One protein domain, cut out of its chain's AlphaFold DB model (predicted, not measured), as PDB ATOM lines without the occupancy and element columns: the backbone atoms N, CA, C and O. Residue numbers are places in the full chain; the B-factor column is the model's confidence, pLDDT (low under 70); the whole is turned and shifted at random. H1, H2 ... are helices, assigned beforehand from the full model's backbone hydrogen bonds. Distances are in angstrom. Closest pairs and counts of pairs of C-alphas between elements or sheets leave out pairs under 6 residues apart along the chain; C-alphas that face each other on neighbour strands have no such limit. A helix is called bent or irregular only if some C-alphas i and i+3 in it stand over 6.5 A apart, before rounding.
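This is residues 36 to 94 of the 459 residues of the protein "Hypothetical protein" of Timema genevievae (UniProt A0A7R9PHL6). Two helices make an open V with unequal arms: one long helix, H1, and a shorter one, H2, with a short link at the corner and nothing filling the space between them. The arms stay apart, and the longest axis comes mainly from H1. The printed part has 59 residues with two named helices, H1 then H2 along the chain, and no named strand; the class is all helix. The whole is extended, with a radius of gyration of the C-alphas of 20.4 A, and only just flat, its C-alphas spanning 55 by 37 by 10 A.

The longest helix is H1, residues 36 to 70, and residues 36 to 64 of it stand free. H2, residues 77 to 94, also stands free over its whole length. H1 and H2 are apart, with no C-alpha of the one within 8 A of the other. The link from H1 to H2 is short, with six residues between them. Of the O i to N i+4 pairs, 30 of 31 are within hydrogen-bond range in H1 and 13 of 14 in H2.

H1 measures 51.4 A, from C-alpha 36 at (10.403, 45.087, 23.188) to C-alpha 70 at (-1.982, -2.879, 36.998), running mainly toward lower y. H2 measures 25.9 A and runs mainly toward higher x, from C-alpha 77 at (11.346, -2.464, 43.449) to C-alpha 94 at (36.233, 0.336, 36.827). Neither helix is bent or irregular.

The two C-alphas farthest apart are those of Glu 38 and Thr 93, at 56.2 A. The printed part has no cut, and no link is long. The mean pLDDT of the printed part is 72.9; it is 85 for H1 and 52 for H2, and residues 72 to 94 are under 70.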
ATOM      1  N   VAL A  36       9.612  46.099  22.461       76.56
ATOM      2  CA  VAL A  36      10.403  45.087  23.188       76.56
ATOM      3  C   VAL A  36       9.544  44.417  24.274       76.56
ATOM      4  O   VAL A  36       9.696  43.226  24.543       76.56
ATOM      5  N   GLU A  37       8.576  45.153  24.824       74.56
ATOM      6  CA  GLU A  37       7.570  44.677  25.772       74.56
ATOM      7  C   GLU A  37       6.586  43.651  25.172       74.56
ATOM      8  O   GLU A  37       6.297  42.637  25.807       74.56
ATOM      9  N   GLU A  38       6.120  43.834  23.929       77.38
ATOM     10  CA  GLU A  38       5.258  42.856  23.241       77.38
ATOM     11  C   GLU A  38       6.019  41.569  22.908       77.38
ATOM     12  O   GLU A  38       5.486  40.465  23.075       77.38
ATOM     13  N   LYS A  39       7.295  41.686  22.524       79.50
ATOM     14  CA  LYS A  39       8.167  40.522  22.296       79.50
ATOM     15  C   LYS A  39       8.441  39.768  23.595       79.50
ATOM     16  O   LYS A  39       8.287  38.549  23.626       79.50
ATOM     17  N   ALA A  40       8.744  40.471  24.686       82.38
ATOM     18  CA  ALA A  40       8.913  39.867  26.009       82.38
ATOM     19  C   ALA A  40       7.634  39.154  26.491       82.38
ATOM     20  O   ALA A  40       7.692  38.019  26.973       82.38
ATOM     21  N   LYS A  41       6.463  39.775  26.298       87.69
ATOM     22  CA  LYS A  41       5.154  39.186  26.620       87.69
ATOM     23  C   LYS A  41       4.872  37.925  25.798       87.69
ATOM     24  O   LYS A  41       4.428  36.923  26.355       87.69
ATOM     25  N   THR A  42       5.197  37.945  24.508       83.06
ATOM     26  CA  THR A  42       5.047  36.793  23.604       83.06
ATOM     27  C   THR A  42       5.957  35.632  24.014       83.06
ATOM     28  O   THR A  42       5.483  34.504  24.145       83.06
ATOM     29  N   ILE A  43       7.233  35.900  24.313       84.19
ATOM     30  CA  ILE A  43       8.187  34.889  24.806       84.19
ATOM     31  C   ILE A  43       7.691  34.268  26.123       84.19
ATOM     32  O   ILE A  43       7.675  33.045  26.259       84.19
ATOM     33  N   SER A  44       7.209  35.087  27.064       87.00
ATOM     34  CA  SER A  44       6.642  34.611  28.335       87.00
ATOM     35  C   SER A  44       5.431  33.683  28.135       87.00
ATOM     36  O   SER A  44       5.325  32.644  28.791       87.00
ATOM     37  N   MET A  45       4.553  33.991  27.172       87.19
ATOM     38  CA  MET A  45       3.417  33.128  26.823       87.19
ATOM     39  C   MET A  45       3.849  31.788  26.211       87.19
ATOM     40  O   MET A  45       3.255  30.762  26.544       87.19
ATOM     41  N   VAL A  46       4.880  31.768  25.360       87.44
ATOM     42  CA  VAL A  46       5.421  30.525  24.777       87.44
ATOM     43  C   VAL A  46       6.026  29.632  25.866       87.44
ATOM     44  O   VAL A  46       5.659  28.463  25.966       87.44
ATOM     45  N   VAL A  47       6.855  30.190  26.756       90.62
ATOM     46  CA  VAL A  47       7.458  29.446  27.879       90.62
ATOM     47  C   VAL A  47       6.388  28.868  28.817       90.62
ATOM     48  O   VAL A  47       6.494  27.720  29.256       90.62
ATOM     49  N   ALA A  48       5.319  29.621  29.096       87.56
ATOM     50  CA  ALA A  48       4.189  29.125  29.881       87.56
ATOM     51  C   ALA A  48       3.420  27.994  29.168       87.56
ATOM     52  O   ALA A  48       3.018  27.021  29.812       87.56
ATOM     53  N   ALA A  49       3.239  28.088  27.847       85.19
ATOM     54  CA  ALA A  49       2.568  27.065  27.047       85.19
ATOM     55  C   ALA A  49       3.364  25.751  26.983       85.19
ATOM     56  O   ALA A  49       2.768  24.679  27.130       85.19
ATOM     57  N   ASP A  50       4.689  25.823  26.832       86.94
ATOM     58  CA  ASP A  50       5.563  24.646  26.844       86.94
ATOM     59  C   ASP A  50       5.609  23.987  28.227       86.94
ATOM     60  O   ASP A  50       5.446  22.769  28.325       86.94
ATOM     61  N   LYS A  51       5.683  24.763  29.318       91.50
ATOM     62  CA  LYS A  51       5.576  24.221  30.685       91.50
ATOM     63  C   LYS A  51       4.229  23.525  30.938       91.50
ATOM     64  O   LYS A  51       4.174  22.449  31.526       91.50
ATOM     65  N   ALA A  52       3.132  24.091  30.432       87.00
ATOM     66  CA  ALA A  52       1.806  23.471  30.498       87.00
ATOM     67  C   ALA A  52       1.640  22.263  29.551       87.00
ATOM     68  O   ALA A  52       0.613  21.574  29.594       87.00
ATOM     69  N   LYS A  53       2.596  22.020  28.648       90.25
ATOM     70  CA  LYS A  53       2.655  20.846  27.772       90.25
ATOM     71  C   LYS A  53       3.485  19.734  28.412       90.25
ATOM     72  O   LYS A  53       2.991  18.609  28.453       90.25
ATOM     73  N   THR A  54       4.650  20.042  28.992       88.06
ATOM     74  CA  THR A  54       5.470  19.056  29.720       88.06
ATOM     75  C   THR A  54       4.696  18.438  30.883       88.06
ATOM     76  O   THR A  54       4.593  17.218  30.945       88.06
ATOM     77  N   GLU A  55       4.008  19.242  31.703       89.81
ATOM     78  CA  GLU A  55       3.171  18.740  32.811       89.81
ATOM     79  C   GLU A  55       2.031  17.812  32.324       89.81
ATOM     80  O   GLU A  55       1.638  16.853  32.995       89.81
ATOM     81  N   ARG A  56       1.490  18.064  31.123       89.06
ATOM     82  CA  ARG A  56       0.474  17.198  30.498       89.06
ATOM     83  C   ARG A  56       1.056  15.889  29.981       89.06
ATOM     84  O   ARG A  56       0.343  14.887  29.991       89.06
ATOM     85  N   ASP A  57       2.294  15.890  29.508       88.25
ATOM     86  CA  ASP A  57       2.962  14.693  29.005       88.25
ATOM     87  C   ASP A  57       3.517  13.831  30.157       88.25
ATOM     88  O   ASP A  57       3.340  12.613  30.130       88.25
ATOM     89  N   GLU A  58       4.010  14.439  31.240       90.31
ATOM     90  CA  GLU A  58       4.338  13.766  32.510       90.31
ATOM     91  C   GLU A  58       3.131  13.000  33.077       90.31
ATOM     92  O   GLU A  58       3.214  11.796  33.323       90.31
ATOM     93  N   LYS A  59       1.959  13.647  33.174       90.38
ATOM     94  CA  LYS A  59       0.711  13.002  33.634       90.38
ATOM     95  C   LYS A  59       0.246  11.854  32.728       90.38
ATOM     96  O   LYS A  59      -0.373  10.900  33.205       90.38
ATOM     97  N   LYS A  60       0.546  11.895  31.421       90.75
ATOM     98  CA  LYS A  60       0.294  10.756  30.514       90.75
ATOM     99  C   LYS A  60       1.255   9.604  30.790       90.75
ATOM    100  O   LYS A  60       0.806   8.461  30.808       90.75
ATOM    101  N   ILE A  61       2.541   9.891  30.998       87.88
ATOM    102  CA  ILE A  61       3.569   8.887  31.311       87.88
ATOM    103  C   ILE A  61       3.227   8.186  32.630       87.88
ATOM    104  O   ILE A  61       3.171   6.956  32.660       87.88
ATOM    105  N   GLU A  62       2.877   8.938  33.676       86.31
ATOM    106  CA  GLU A  62       2.416   8.387  34.956       86.31
ATOM    107  C   GLU A  62       1.176   7.492  34.771       86.31
ATOM    108  O   GLU A  62       1.132   6.362  35.262       86.31
ATOM    109  N   GLY A  63       0.193   7.939  33.981       90.94
ATOM    110  CA  GLY A  63      -0.996   7.151  33.646       90.94
ATOM    111  C   GLY A  63      -0.713   5.882  32.826       90.94
ATOM    112  O   GLY A  63      -1.455   4.903  32.937       90.94
ATOM    113  N   ILE A  64       0.348   5.864  32.012       85.06
ATOM    114  CA  ILE A  64       0.819   4.673  31.287       85.06
ATOM    115  C   ILE A  64       1.539   3.721  32.250       85.06
ATOM    116  O   ILE A  64       1.212   2.534  32.269       85.06
ATOM    117  N   MET A  65       2.432   4.227  33.107       81.19
ATOM    118  CA  MET A  65       3.092   3.436  34.154       81.19
ATOM    119  C   MET A  65       2.077   2.765  35.086       81.19
ATOM    120  O   MET A  65       2.170   1.564  35.330       81.19
ATOM    121  N   TRP A  66       1.043   3.487  35.525       83.81
ATOM    122  CA  TRP A  66      -0.049   2.931  36.333       83.81
ATOM    123  C   TRP A  66      -0.837   1.819  35.626       83.81
ATOM    124  O   TRP A  66      -1.309   0.880  36.274       83.81
ATOM    125  N   LYS A  67      -0.992   1.898  34.297       83.12
ATOM    126  CA  LYS A  67      -1.626   0.840  33.491       83.12
ATOM    127  C   LYS A  67      -0.721  -0.380  33.326       83.12
ATOM    128  O   LYS A  67      -1.236  -1.491  33.349       83.12
ATOM    129  N   LEU A  68       0.591  -0.188  33.180       75.31
ATOM    130  CA  LEU A  68       1.569  -1.281  33.125       75.31
ATOM    131  C   LEU A  68       1.659  -2.005  34.476       75.31
ATOM    132  O   LEU A  68       1.529  -3.226  34.520       75.31
ATOM    133  N   TRP A  69       1.739  -1.251  35.577       80.06
ATOM    134  CA  TRP A  69       1.733  -1.791  36.938       80.06
ATOM    135  C   TRP A  69       0.469  -2.617  37.228       80.06
ATOM    136  O   TRP A  69       0.565  -3.758  37.675       80.06
ATOM    137  N   ARG A  70      -0.724  -2.111  36.867       76.81
ATOM    138  CA  ARG A  70      -1.982  -2.879  36.998       76.81
ATOM    139  C   ARG A  70      -2.097  -4.100  36.082       76.81
ATOM    140  O   ARG A  70      -2.956  -4.937  36.339       76.81
ATOM    141  N   LYS A  71      -1.272  -4.222  35.040       81.81
ATOM    142  CA  LYS A  71      -1.227  -5.403  34.161       81.81
ATOM    143  C   LYS A  71      -0.304  -6.514  34.674       81.81
ATOM    144  O   LYS A  71      -0.090  -7.481  33.955       81.81
ATOM    145  N   GLY A  72       0.256  -6.387  35.879       65.31
ATOM    146  CA  GLY A  72       1.183  -7.385  36.418       65.31
ATOM    147  C   GLY A  72       2.571  -7.346  35.774       65.31
ATOM    148  O   GLY A  72       3.382  -8.227  36.041       65.31
ATOM    149  N   VAL A  73       2.883  -6.309  34.981       64.88
ATOM    150  CA  VAL A  73       4.266  -5.994  34.600       64.88
ATOM    151  C   VAL A  73       4.940  -5.428  35.847       64.88
ATOM    152  O   VAL A  73       4.918  -4.222  36.104       64.88
ATOM    153  N   GLY A  74       5.417  -6.343  36.691       48.62
ATOM    154  CA  GLY A  74       5.938  -6.052  38.015       48.62
ATOM    155  C   GLY A  74       7.134  -5.115  37.939       48.62
ATOM    156  O   GLY A  74       8.223  -5.517  37.543       48.62
ATOM    157  N   TYR A  75       6.934  -3.869  38.369       53.28
ATOM    158  CA  TYR A  75       8.032  -2.974  38.713       53.28
ATOM    159  C   TYR A  75       8.631  -3.478  40.027       53.28
ATOM    160  O   TYR A  75       8.242  -3.042  41.115       53.28
ATOM    161  N   ASP A  76       9.492  -4.484  39.917       58.19
ATOM    162  CA  ASP A  76      10.074  -5.176  41.056       58.19
ATOM    163  C   ASP A  76      11.087  -4.251  41.744       58.19
ATOM    164  O   ASP A  76      12.236  -4.092  41.325       58.19
ATOM    165  N   LYS A  77      10.605  -3.536  42.767       57.31
ATOM    166  CA  LYS A  77      11.346  -2.464  43.449       57.31
ATOM    167  C   LYS A  77      12.613  -2.965  44.138       57.31
ATOM    168  O   LYS A  77      13.455  -2.136  44.478       57.31
ATOM    169  N   GLU A  78      12.739  -4.270  44.367       57.69
ATOM    170  CA  GLU A  78      13.955  -4.862  44.923       57.69
ATOM    171  C   GLU A  78      15.010  -5.076  43.837       57.69
ATOM    172  O   GLU A  78      16.133  -4.615  44.027       57.69
ATOM    173  N   ARG A  79      14.638  -5.597  42.654       57.12
ATOM    174  CA  ARG A  79      15.539  -5.653  41.485       57.12
ATOM    175  C   ARG A  79      16.098  -4.283  41.121       57.12
ATOM    176  O   ARG A  79      17.306  -4.127  41.084       57.12
ATOM    177  N   VAL A  80      15.255  -3.256  40.987       56.62
ATOM    178  CA  VAL A  80      15.733  -1.903  40.625       56.62
ATOM    179  C   VAL A  80      16.725  -1.344  41.659       56.62
ATOM    180  O   VAL A  80      17.688  -0.683  41.286       56.62
ATOM    181  N   LYS A  81      16.540  -1.632  42.955       61.03
ATOM    182  CA  LYS A  81      17.498  -1.247  44.009       61.03
ATOM    183  C   LYS A  81      18.773  -2.092  44.004       61.03
ATOM    184  O   LYS A  81      19.815  -1.605  44.439       61.03
ATOM    185  N   GLN A  82      18.687  -3.346  43.571       54.97
ATOM    186  CA  GLN A  82      19.824  -4.247  43.435       54.97
ATOM    187  C   GLN A  82      20.679  -3.848  42.227       54.97
ATOM    188  O   GLN A  82      21.874  -3.625  42.402       54.97
ATOM    189  N   ASP A  83      20.057  -3.589  41.076       52.12
ATOM    190  CA  ASP A  83      20.695  -3.068  39.862       52.12
ATOM    191  C   ASP A  83      21.363  -1.696  40.121       52.12
ATOM    192  O   ASP A  83      22.491  -1.447  39.694       52.12
ATOM    193  N   GLU A  84      20.719  -0.804  40.892       56.78
ATOM    194  CA  GLU A  84      21.301   0.494  41.290       56.78
ATOM    195  C   GLU A  84      22.508   0.344  42.242       56.78
ATOM    196  O   GLU A  84      23.351   1.243  42.334       56.78
ATOM    197  N   LYS A  85      22.604  -0.779  42.963       55.81
ATOM    198  CA  LYS A  85      23.728  -1.096  43.851       55.81
ATOM    199  C   LYS A  85      24.875  -1.747  43.072       55.81
ATOM    200  O   LYS A  85      25.997  -1.254  43.148       55.81
ATOM    201  N   GLU A  86      24.583  -2.748  42.244       53.19
ATOM    202  CA  GLU A  86      25.554  -3.385  41.342       53.19
ATOM    203  C   GLU A  86      26.173  -2.384  40.358       53.19
ATOM    204  O   GLU A  86      27.390  -2.376  40.176       53.19
ATOM    205  N   GLY A  87      25.380  -1.465  39.796       47.97
ATOM    206  CA  GLY A  87      25.888  -0.403  38.924       47.97
ATOM    207  C   GLY A  87      26.865   0.553  39.623       47.97
ATOM    208  O   GLY A  87      27.818   1.029  39.003       47.97
ATOM    209  N   LYS A  88      26.690   0.811  40.927       52.09
ATOM    210  CA  LYS A  88      27.626   1.634  41.717       52.09
ATOM    211  C   LYS A  88      28.910   0.874  42.038       52.09
ATOM    212  O   LYS A  88      29.990   1.452  41.917       52.09
ATOM    213  N   ASP A  89      28.817  -0.412  42.360       47.47
ATOM    214  CA  ASP A  89      29.986  -1.251  42.644       47.47
ATOM    215  C   ASP A  89      30.819  -1.532  41.367       47.47
ATOM    216  O   ASP A  89      32.057  -1.507  41.412       47.47
ATOM    217  N   GLN A  90      30.181  -1.662  40.194       50.38
ATOM    218  CA  GLN A  90      30.865  -1.697  38.888       50.38
ATOM    219  C   GLN A  90      31.560  -0.367  38.534       50.38
ATOM    220  O   GLN A  90      32.670  -0.363  37.994       50.38
ATOM    221  N   LEU A  91      30.966   0.782  38.879       41.16
ATOM    222  CA  LEU A  91      31.576   2.099  38.644       41.16
ATOM    223  C   LEU A  91      32.788   2.371  39.561       41.16
ATOM    224  O   LEU A  91      33.729   3.066  39.172       41.16
ATOM    225  N   VAL A  92      32.792   1.815  40.778       52.09
ATOM    226  CA  VAL A  92      33.923   1.905  41.722       52.09
ATOM    227  C   VAL A  92      35.062   0.961  41.331       52.09
ATOM    228  O   VAL A  92      36.232   1.334  41.456       52.09
ATOM    229  N   THR A  93      34.751  -0.238  40.835       46.69
ATOM    230  CA  THR A  93      35.770  -1.185  40.354       46.69
ATOM    231  C   THR A  93      36.433  -0.690  39.070       46.69
ATOM    232  O   THR A  93      37.657  -0.578  39.048       46.69
ATOM    233  N   THR A  94      35.669  -0.260  38.060       43.75
ATOM    234  CA  THR A  94      36.233   0.336  36.827       43.75
ATOM    235  C   THR A  94      37.083   1.584  37.092       43.75
ATOM    236  O   THR A  94      38.157   1.721  36.507       43.75
TER     237      THR A  94